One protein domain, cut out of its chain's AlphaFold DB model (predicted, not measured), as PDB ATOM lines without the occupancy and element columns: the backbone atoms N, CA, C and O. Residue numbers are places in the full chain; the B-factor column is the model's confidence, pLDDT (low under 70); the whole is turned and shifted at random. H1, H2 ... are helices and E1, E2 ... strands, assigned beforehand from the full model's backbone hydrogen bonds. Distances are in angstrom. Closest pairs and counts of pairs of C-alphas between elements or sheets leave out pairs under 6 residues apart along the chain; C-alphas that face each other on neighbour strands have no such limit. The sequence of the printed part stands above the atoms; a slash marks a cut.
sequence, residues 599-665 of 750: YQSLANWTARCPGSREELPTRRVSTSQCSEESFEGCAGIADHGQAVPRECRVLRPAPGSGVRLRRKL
ATOM      1  N   TYR A 599     390.723 218.578 464.780       64.31
ATOM      2  CA  TYR A 599     390.953 217.212 465.244       64.31
ATOM      3  C   TYR A 599     389.633 216.584 465.694       64.31
ATOM      4  O   TYR A 599     388.936 217.150 466.531       64.31
ATOM      5  N   GLN A 600     389.309 215.407 465.163       70.00
ATOM      6  CA  GLN A 600     388.213 214.570 465.640       70.00
ATOM      7  C   GLN A 600     388.757 213.549 466.639       70.00
ATOM      8  O   GLN A 600     389.556 212.692 466.266       70.00
ATOM      9  N   SER A 601     388.320 213.636 467.892       74.50
ATOM     10  CA  SER A 601     388.602 212.624 468.914       74.50
ATOM     11  C   SER A 601     387.747 211.376 468.690       74.50
ATOM     12  O   SER A 601     386.540 211.488 468.488       74.50
ATOM     13  N   LEU A 602     388.362 210.201 468.781       73.19
ATOM     14  CA  LEU A 602     387.718 208.894 468.852       73.19
ATOM     15  C   LEU A 602     388.134 208.251 470.178       73.19
ATOM     16  O   LEU A 602     389.326 208.046 470.401       73.19
ATOM     17  N   ALA A 603     387.173 207.978 471.059       77.06
ATOM     18  CA  ALA A 603     387.399 207.335 472.355       77.06
ATOM     19  C   ALA A 603     387.135 205.825 472.264       77.06
ATOM     20  O   ALA A 603     386.254 205.400 471.525       77.06
ATOM     21  N   ASN A 604     387.884 205.030 473.026       76.19
ATOM     22  CA  ASN A 604     388.005 203.572 472.918       76.19
ATOM     23  C   ASN A 604     388.601 203.069 471.588       76.19
ATOM     24  O   ASN A 604     388.350 201.934 471.180       76.19
ATOM     25  N   TRP A 605     389.419 203.890 470.920       82.12
ATOM     26  CA  TRP A 605     390.106 203.547 469.670       82.12
ATOM     27  C   TRP A 605     391.580 203.941 469.723       82.12
ATOM     28  O   TRP A 605     391.933 205.003 470.230       82.12
ATOM     29  N   THR A 606     392.435 203.117 469.121       85.31
ATOM     30  CA  THR A 606     393.850 203.435 468.887       85.31
ATOM     31  C   THR A 606     394.229 203.174 467.429       85.31
ATOM     32  O   THR A 606     393.501 202.504 466.691       85.31
ATOM     33  N   ALA A 607     395.365 203.717 467.003       83.69
ATOM     34  CA  ALA A 607     395.879 203.615 465.642       83.69
ATOM     35  C   ALA A 607     397.021 202.581 465.549       83.69
ATOM     36  O   ALA A 607     397.639 202.230 466.557       83.69
ATOM     37  N   ARG A 608     397.286 202.048 464.351       81.12
ATOM     38  CA  ARG A 608     398.305 201.015 464.109       81.12
ATOM     39  C   ARG A 608     398.888 201.108 462.695       81.12
ATOM     40  O   ARG A 608     398.163 201.293 461.723       81.12
ATOM     41  N   CYS A 609     400.191 200.860 462.585       80.44
ATOM     42  CA  CYS A 609     400.899 200.718 461.315       80.44
ATOM     43  C   CYS A 609     400.684 199.317 460.682       80.44
ATOM     44  O   CYS A 609     400.775 198.299 461.383       80.44
ATOM     45  N   PRO A 610     400.391 199.222 459.371       67.50
ATOM     46  CA  PRO A 610     400.408 197.962 458.631       67.50
ATOM     47  C   PRO A 610     401.797 197.305 458.666       67.50
ATOM     48  O   PRO A 610     402.816 197.979 458.573       67.50
ATOM     49  N   GLY A 611     401.848 195.975 458.768       64.69
ATOM     50  CA  GLY A 611     403.084 195.194 458.599       64.69
ATOM     51  C   GLY A 611     403.999 195.048 459.827       64.69
ATOM     52  O   GLY A 611     404.640 194.008 459.952       64.69
ATOM     53  N   SER A 612     404.029 195.994 460.772       54.94
ATOM     54  CA  SER A 612     404.822 195.854 462.008       54.94
ATOM     55  C   SER A 612     404.033 195.171 463.136       54.94
ATOM     56  O   SER A 612     402.802 195.224 463.180       54.94
ATOM     57  N   ARG A 613     404.733 194.507 464.071       51.69
ATOM     58  CA  ARG A 613     404.164 194.029 465.354       51.69
ATOM     59  C   ARG A 613     404.229 195.088 466.465       51.69
ATOM     60  O   ARG A 613     403.699 194.843 467.543       51.69
ATOM     61  N   GLU A 614     404.884 196.211 466.193       55.34
ATOM     62  CA  GLU A 614     405.235 197.244 467.165       55.34
ATOM     63  C   GLU A 614     404.149 198.317 467.316       55.34
ATOM     64  O   GLU A 614     403.211 198.424 466.522       55.34
ATOM     65  N   GLU A 615     404.276 199.076 468.400       63.19
ATOM     66  CA  GLU A 615     403.379 200.159 468.787       63.19
ATOM     67  C   GLU A 615     403.546 201.396 467.885       63.19
ATOM     68  O   GLU A 615     404.408 201.449 467.007       63.19
ATOM     69  N   LEU A 616     402.696 202.407 468.090       68.75
ATOM     70  CA  LEU A 616     402.837 203.699 467.413       68.75
ATOM     71  C   LEU A 616     404.220 204.321 467.680       68.75
ATOM     72  O   LEU A 616     404.788 204.100 468.755       68.75
ATOM     73  N   PRO A 617     404.744 205.151 466.755       66.62
ATOM     74  CA  PRO A 617     406.012 205.839 466.951       66.62
ATOM     75  C   PRO A 617     406.087 206.521 468.323       66.62
ATOM     76  O   PRO A 617     405.215 207.303 468.700       66.62
ATOM     77  N   THR A 618     407.168 206.277 469.067       67.12
ATOM     78  CA  THR A 618     407.382 206.847 470.416       67.12
ATOM     79  C   THR A 618     407.521 208.375 470.421       67.12
ATOM     80  O   THR A 618     407.491 209.003 471.482       67.12
ATOM     81  N   ARG A 619     407.626 208.987 469.234       78.56
ATOM     82  CA  ARG A 619     407.610 210.430 468.997       78.56
ATOM     83  C   ARG A 619     406.302 211.053 469.495       78.56
ATOM     84  O   ARG A 619     405.244 210.893 468.886       78.56
ATOM     85  N   ARG A 620     406.403 211.834 470.570       82.62
ATOM     86  CA  ARG A 620     405.300 212.655 471.081       82.62
ATOM     87  C   ARG A 620     405.254 214.010 470.376       82.62
ATOM     88  O   ARG A 620     406.289 214.646 470.202       82.62
ATOM     89  N   VAL A 621     404.053 214.445 470.013       84.00
ATOM     90  CA  VAL A 621     403.757 215.732 469.374       84.00
ATOM     91  C   VAL A 621     402.552 216.394 470.039       84.00
ATOM     92  O   VAL A 621     401.568 215.751 470.412       84.00
ATOM     93  N   SER A 622     402.610 217.714 470.182       83.31
ATOM     94  CA  SER A 622     401.452 218.516 470.560       83.31
ATOM     95  C   SER A 622     400.489 218.688 469.377       83.31
ATOM     96  O   SER A 622     400.825 218.464 468.213       83.31
ATOM     97  N   THR A 623     399.281 219.175 469.667       74.06
ATOM     98  CA  THR A 623     398.291 219.557 468.647       74.06
ATOM     99  C   THR A 623     398.815 220.635 467.687       74.06
ATOM    100  O   THR A 623     398.422 220.641 466.523       74.06
ATOM    101  N   SER A 624     399.691 221.542 468.143       75.06
ATOM    102  CA  SER A 624     400.299 222.562 467.278       75.06
ATOM    103  C   SER A 624     401.402 221.969 466.403       75.06
ATOM    104  O   SER A 624     401.337 222.125 465.190       75.06
ATOM    105  N   GLN A 625     402.315 221.182 466.983       80.00
ATOM    106  CA  GLN A 625     403.399 220.510 466.254       80.00
ATOM    107  C   GLN A 625     402.847 219.613 465.134       80.00
ATOM    108  O   GLN A 625     403.186 219.793 463.971       80.00
ATOM    109  N   CYS A 626     401.874 218.751 465.445       78.12
ATOM    110  CA  CYS A 626     401.202 217.909 464.447       78.12
ATOM    111  C   CYS A 626     400.466 218.712 463.351       78.12
ATOM    112  O   CYS A 626     400.264 218.216 462.246       78.12
ATOM    113  N   SER A 627     400.061 219.958 463.633       72.19
ATOM    114  CA  SER A 627     399.420 220.846 462.647       72.19
ATOM    115  C   SER A 627     400.426 221.573 461.748       72.19
ATOM    116  O   SER A 627     400.072 221.970 460.637       72.19
ATOM    117  N   GLU A 628     401.657 221.766 462.222       74.81
ATOM    118  CA  GLU A 628     402.768 222.357 461.468       74.81
ATOM    119  C   GLU A 628     403.420 221.337 460.519       74.81
ATOM    120  O   GLU A 628     403.924 221.719 459.464       74.81
ATOM    121  N   GLU A 629     403.338 220.048 460.854       73.56
ATOM    122  CA  GLU A 629     403.802 218.927 460.031       73.56
ATOM    123  C   GLU A 629     402.889 218.619 458.827       73.56
ATOM    124  O   GLU A 629     401.713 219.005 458.776       73.56
ATOM    125  N   SER A 630     403.431 217.886 457.846       73.88
ATOM    126  CA  SER A 630     402.667 217.380 456.699       73.88
ATOM    127  C   SER A 630     401.606 216.366 457.138       73.88
ATOM    128  O   SER A 630     401.756 215.686 458.154       73.88
ATOM    129  N   PHE A 631     400.530 216.233 456.358       66.06
ATOM    130  CA  PHE A 631     399.469 215.264 456.656       66.06
ATOM    131  C   PHE A 631     399.973 213.809 456.621       66.06
ATOM    132  O   PHE A 631     399.475 212.975 457.370       66.06
ATOM    133  N   GLU A 632     401.001 213.523 455.816       74.94
ATOM    134  CA  GLU A 632     401.698 212.231 455.811       74.94
ATOM    135  C   GLU A 632     402.407 211.948 457.145       74.94
ATOM    136  O   GLU A 632     402.212 210.883 457.734       74.94
ATOM    137  N   GLY A 633     403.177 212.920 457.654       74.06
ATOM    138  CA  GLY A 633     403.933 212.781 458.903       74.06
ATOM    139  C   GLY A 633     403.061 212.803 460.163       74.06
ATOM    140  O   GLY A 633     403.356 212.091 461.121       74.06
ATOM    141  N   CYS A 634     401.969 213.577 460.158       80.38
ATOM    142  CA  CYS A 634     401.024 213.633 461.270       80.38
ATOM    143  C   CYS A 634     399.565 213.807 460.800       80.38
ATOM    144  O   CYS A 634     399.028 214.916 460.688       80.38
ATOM    145  N   ALA A 635     398.905 212.669 460.566       78.94
ATOM    146  CA  ALA A 635     397.473 212.550 460.282       78.94
ATOM    147  C   ALA A 635     396.613 212.489 461.562       78.94
ATOM    148  O   ALA A 635     395.382 212.562 461.498       78.94
ATOM    149  N   GLY A 636     397.230 212.351 462.738       85.31
ATOM    150  CA  GLY A 636     396.548 212.355 464.028       85.31
ATOM    151  C   GLY A 636     397.496 212.223 465.220       85.31
ATOM    152  O   GLY A 636     398.711 212.172 465.059       85.31
ATOM    153  N   ILE A 637     396.925 212.174 466.423       88.69
ATOM    154  CA  ILE A 637     397.649 212.071 467.695       88.69
ATOM    155  C   ILE A 637     396.927 211.067 468.597       88.69
ATOM    156  O   ILE A 637     395.761 211.286 468.930       88.69
ATOM    157  N   ALA A 638     397.592 209.988 468.995       85.00
ATOM    158  CA  ALA A 638     397.063 208.998 469.933       85.00
ATOM    159  C   ALA A 638     397.301 209.405 471.401       85.00
ATOM    160  O   ALA A 638     397.807 210.499 471.694       85.00
ATOM    161  N   ASP A 639     396.924 208.528 472.331       76.69
ATOM    162  CA  ASP A 639     397.149 208.711 473.764       76.69
ATOM    163  C   ASP A 639     398.594 209.068 474.103       76.69
ATOM    164  O   ASP A 639     399.553 208.746 473.396       76.69
ATOM    165  N   HIS A 640     398.748 209.800 475.206       74.81
ATOM    166  CA  HIS A 640     400.035 210.310 475.685       74.81
ATOM    167  C   HIS A 640     400.803 211.178 474.661       74.81
ATOM    168  O   HIS A 640     401.960 211.531 474.898       74.81
ATOM    169  N   GLY A 641     400.147 211.580 473.563       79.50
ATOM    170  CA  GLY A 641     400.668 212.499 472.557       79.50
ATOM    171  C   GLY A 641     401.420 211.844 471.400       79.50
ATOM    172  O   GLY A 641     402.095 212.568 470.680       79.50
ATOM    173  N   GLN A 642     401.367 210.522 471.209       87.88
ATOM    174  CA  GLN A 642     402.081 209.858 470.104       87.88
ATOM    175  C   GLN A 642     401.573 210.326 468.729       87.88
ATOM    176  O   GLN A 642     400.364 210.373 468.497       87.88
ATOM    177  N   ALA A 643     402.483 210.652 467.808       86.25
ATOM    178  CA  ALA A 643     402.129 211.000 466.432       86.25
ATOM    179  C   ALA A 643     401.556 209.786 465.679       86.25
ATOM    180  O   ALA A 643     402.071 208.673 465.791       86.25
ATOM    181  N   VAL A 644     400.521 210.010 464.867       86.94
ATOM    182  CA  VAL A 644     399.927 209.006 463.973       86.94
ATOM    183  C   VAL A 644     400.173 209.432 462.520       86.94
ATOM    184  O   VAL A 644     399.445 210.294 462.017       86.94
ATOM    185  N   PRO A 645     401.179 208.856 461.834       85.81
ATOM    186  CA  PRO A 645     401.367 209.015 460.391       85.81
ATOM    187  C   PRO A 645     400.155 208.525 459.583       85.81
ATOM    188  O   PRO A 645     399.387 207.689 460.068       85.81
ATOM    189  N   ARG A 646     399.991 208.994 458.337       80.69
ATOM    190  CA  ARG A 646     398.866 208.591 457.458       80.69
ATOM    191  C   ARG A 646     398.795 207.075 457.272       80.69
ATOM    192  O   ARG A 646     397.719 206.492 457.402       80.69
ATOM    193  N   GLU A 647     399.937 206.446 457.019       79.56
ATOM    194  CA  GLU A 647     400.097 204.992 456.894       79.56
ATOM    195  C   GLU A 647     399.662 204.227 458.155       79.56
ATOM    196  O   GLU A 647     399.095 203.144 458.049       79.56
ATOM    197  N   CYS A 648     399.824 204.814 459.345       78.44
ATOM    198  CA  CYS A 648     399.454 204.202 460.621       78.44
ATOM    199  C   CYS A 648     398.007 204.475 461.056       78.44
ATOM    200  O   CYS A 648     397.636 204.170 462.189       78.44
ATOM    201  N   ARG A 649     397.157 205.023 460.179       75.75
ATOM    202  CA  ARG A 649     395.756 205.364 460.482       75.75
ATOM    203  C   ARG A 649     394.802 204.151 460.476       75.75
ATOM    204  O   ARG A 649     393.589 204.330 460.390       75.75
ATOM    205  N   VAL A 650     395.305 202.916 460.592       79.75
ATOM    206  CA  VAL A 650     394.447 201.731 460.769       79.75
ATOM    207  C   VAL A 650     393.902 201.733 462.196       79.75
ATOM    208  O   VAL A 650     394.631 201.484 463.155       79.75
ATOM    209  N   LEU A 651     392.620 202.061 462.333       79.38
ATOM    210  CA  LEU A 651     391.942 202.154 463.621       79.38
ATOM    211  C   LEU A 651     391.550 200.766 464.135       79.38
ATOM    212  O   LEU A 651     391.008 199.953 463.389       79.38
ATOM    213  N   ARG A 652     391.776 200.518 465.428       77.56
ATOM    214  CA  ARG A 652     391.291 199.327 466.139       77.56
ATOM    215  C   ARG A 652     390.629 199.713 467.469       77.56
ATOM    216  O   ARG A 652     391.119 200.649 468.111       77.56
ATOM    217  N   PRO A 653     389.581 198.995 467.911       75.75
ATOM    218  CA  PRO A 653     389.037 199.164 469.251       75.75
ATOM    219  C   PRO A 653     390.111 198.894 470.310       75.75
ATOM    220  O   PRO A 653     390.871 197.928 470.215       75.75
ATOM    221  N   ALA A 654     390.178 199.767 471.308       78.19
ATOM    222  CA  ALA A 654     391.072 199.681 472.454       78.19
ATOM    223  C   ALA A 654     390.405 200.407 473.638       78.19
ATOM    224  O   ALA A 654     390.481 201.635 473.716       78.19
ATOM    225  N   PRO A 655     389.695 199.688 474.529       80.12
ATOM    226  CA  PRO A 655     389.010 200.294 475.669       80.12
ATOM    227  C   PRO A 655     389.972 201.086 476.560       80.12
ATOM    228  O   PRO A 655     391.046 200.596 476.900       80.12
ATOM    229  N   GLY A 656     389.594 202.313 476.927       75.56
ATOM    230  CA  GLY A 656     390.439 203.222 477.711       75.56
ATOM    231  C   GLY A 656     391.484 204.010 476.907       75.56
ATOM    232  O   GLY A 656     392.137 204.876 477.483       75.56
ATOM    233  N   SER A 657     391.607 203.764 475.598       82.88
ATOM    234  CA  SER A 657     392.454 204.536 474.679       82.88
ATOM    235  C   SER A 657     391.673 205.579 473.874       82.88
ATOM    236  O   SER A 657     390.452 205.500 473.741       82.88
ATOM    237  N   GLY A 658     392.371 206.538 473.275       82.19
ATOM    238  CA  GLY A 658     391.822 207.516 472.349       82.19
ATOM    239  C   GLY A 658     392.803 207.975 471.267       82.19
ATOM    240  O   GLY A 658     394.025 207.976 471.416       82.19
ATOM    241  N   VAL A 659     392.245 208.427 470.143       85.62
ATOM    242  CA  VAL A 659     393.014 209.015 469.039       85.62
ATOM    243  C   VAL A 659     392.312 210.237 468.460       85.62
ATOM    244  O   VAL A 659     391.103 210.253 468.248       85.62
ATOM    245  N   ARG A 660     393.080 211.293 468.201       84.19
ATOM    246  CA  ARG A 660     392.630 212.568 467.639       84.19
ATOM    247  C   ARG A 660     393.091 212.672 466.193       84.19
ATOM    248  O   ARG A 660     394.263 212.929 465.943       84.19
ATOM    249  N   LEU A 661     392.188 212.477 465.240       79.44
ATOM    250  CA  LEU A 661     392.495 212.470 463.807       79.44
ATOM    251  C   LEU A 661     392.330 213.858 463.190       79.44
ATOM    252  O   LEU A 661     391.314 214.516 463.397       79.44
ATOM    253  N   ARG A 662     393.307 214.287 462.393       77.00
ATOM    254  CA  ARG A 662     393.302 215.558 461.666       77.00
ATOM    255  C   ARG A 662     392.303 215.490 460.501       77.00
ATOM    256  O   ARG A 662     392.403 214.606 459.651       77.00
ATOM    257  N   ARG A 663     391.331 216.405 460.451       61.78
ATOM    258  CA  ARG A 663     390.407 216.584 459.314       61.78
ATOM    259  C   ARG A 663     390.921 217.649 458.344       61.78
ATOM    260  O   ARG A 663     391.580 218.603 458.756       61.78
ATOM    261  N   LYS A 664     390.558 217.492 457.069       55.16
ATOM    262  CA  LYS A 664     390.752 218.492 456.011       55.16
ATOM    263  C   LYS A 664     389.597 219.488 455.964       55.16
ATOM    264  O   LYS A 664     388.548 219.260 456.569       55.16
ATOM    265  N   LEU A 665     389.832 220.605 455.283       54.16
ATOM    266  CA  LEU A 665     388.857 221.674 455.096       54.16
ATOM    267  C   LEU A 665     387.694 221.167 454.228       54.16
ATOM    268  O   LEU A 665     387.922 220.637 453.146       54.16
TER     269      LEU A 665
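What this domain is: This is residues 599 to 665 of the 750 residues of a protein of Polarella glacialis (UniProt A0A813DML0). A ribbon of two long antiparallel strands, E1 and E3, folds over sharply partway along, and the short strand E2 lies beside the last part of E3 to make a small, strongly twisted sheet. The small helix H1 only grazes this sheet, and a long loop, residues 609 to 622, runs from E1 to H1. The printed part has 67 residues, with three named strands and one named helix in the order E1, H1, E2, E3; the sheet order is E1, E3, E2, all antiparallel. The class is mostly strand, though under half of the residues are in named elements. The whole is compact and rounded, with a radius of gyration of the C-alphas of 10.8 A and spans of 27 by 23 by 21 A.

Where its parts are: Begin with E3, the longest strand, residues 650 to 662: find C-alpha 650 at (394.447, 201.731, 460.769) and follow it to C-alpha 662 at (393.302, 215.558, 461.666), 13.9 A away. Beside it is E1, residues 599 to 608, starting at C-alpha 599 at (390.953, 217.212, 465.244) and 17.8 A long. E2, residues 636 to 638, measures 6.8 A. H1, residues 623 to 628, measures 8.9 A.

How they stand to each other: Look first at E3, the inner strand, with E1 and E2 as edge strands. E3 bends by 147 degrees at residue 654, and E1 bends by 109 degrees at residue 604. E1 and E3 are antiparallel, at 124 degrees; N 602 and O 659 are 2.8 A apart, and N 606 and O 652 are 3.0 A apart, both within hydrogen-bond range. E2 and E3 form an antiparallel hairpin at 157 degrees, with N 637 and O 660 within hydrogen-bond range at 2.8 A. The closest C-alphas of E1 and E2 are those of Thr 606 and Ala 638, 6.5 A apart. Residues 636 to 637 of E2 also pair, antiparallel, with residues 643 to 644. H1 is on the sheet but only grazes it, with residues 623 to 627; its closest C-alphas to E2 are those of Cys 626 and Gly 636, 7.3 A. In H1 every O i to N i+4 pair is within hydrogen-bond range.

The domain as a whole: The two C-alphas farthest apart are those of Arg 613 and Leu 665, at 33.2 A. The printed part has no cut. The links E1 to H1, of 14 residues, and E2 to E3, of 11 residues, are long; H1 to E2, of 7 residues, is short. The mean pLDDT of the printed part is 75.7; look for values under 70 at residue 599, residues 610 to 618, residue 631 and residues 663 to 665.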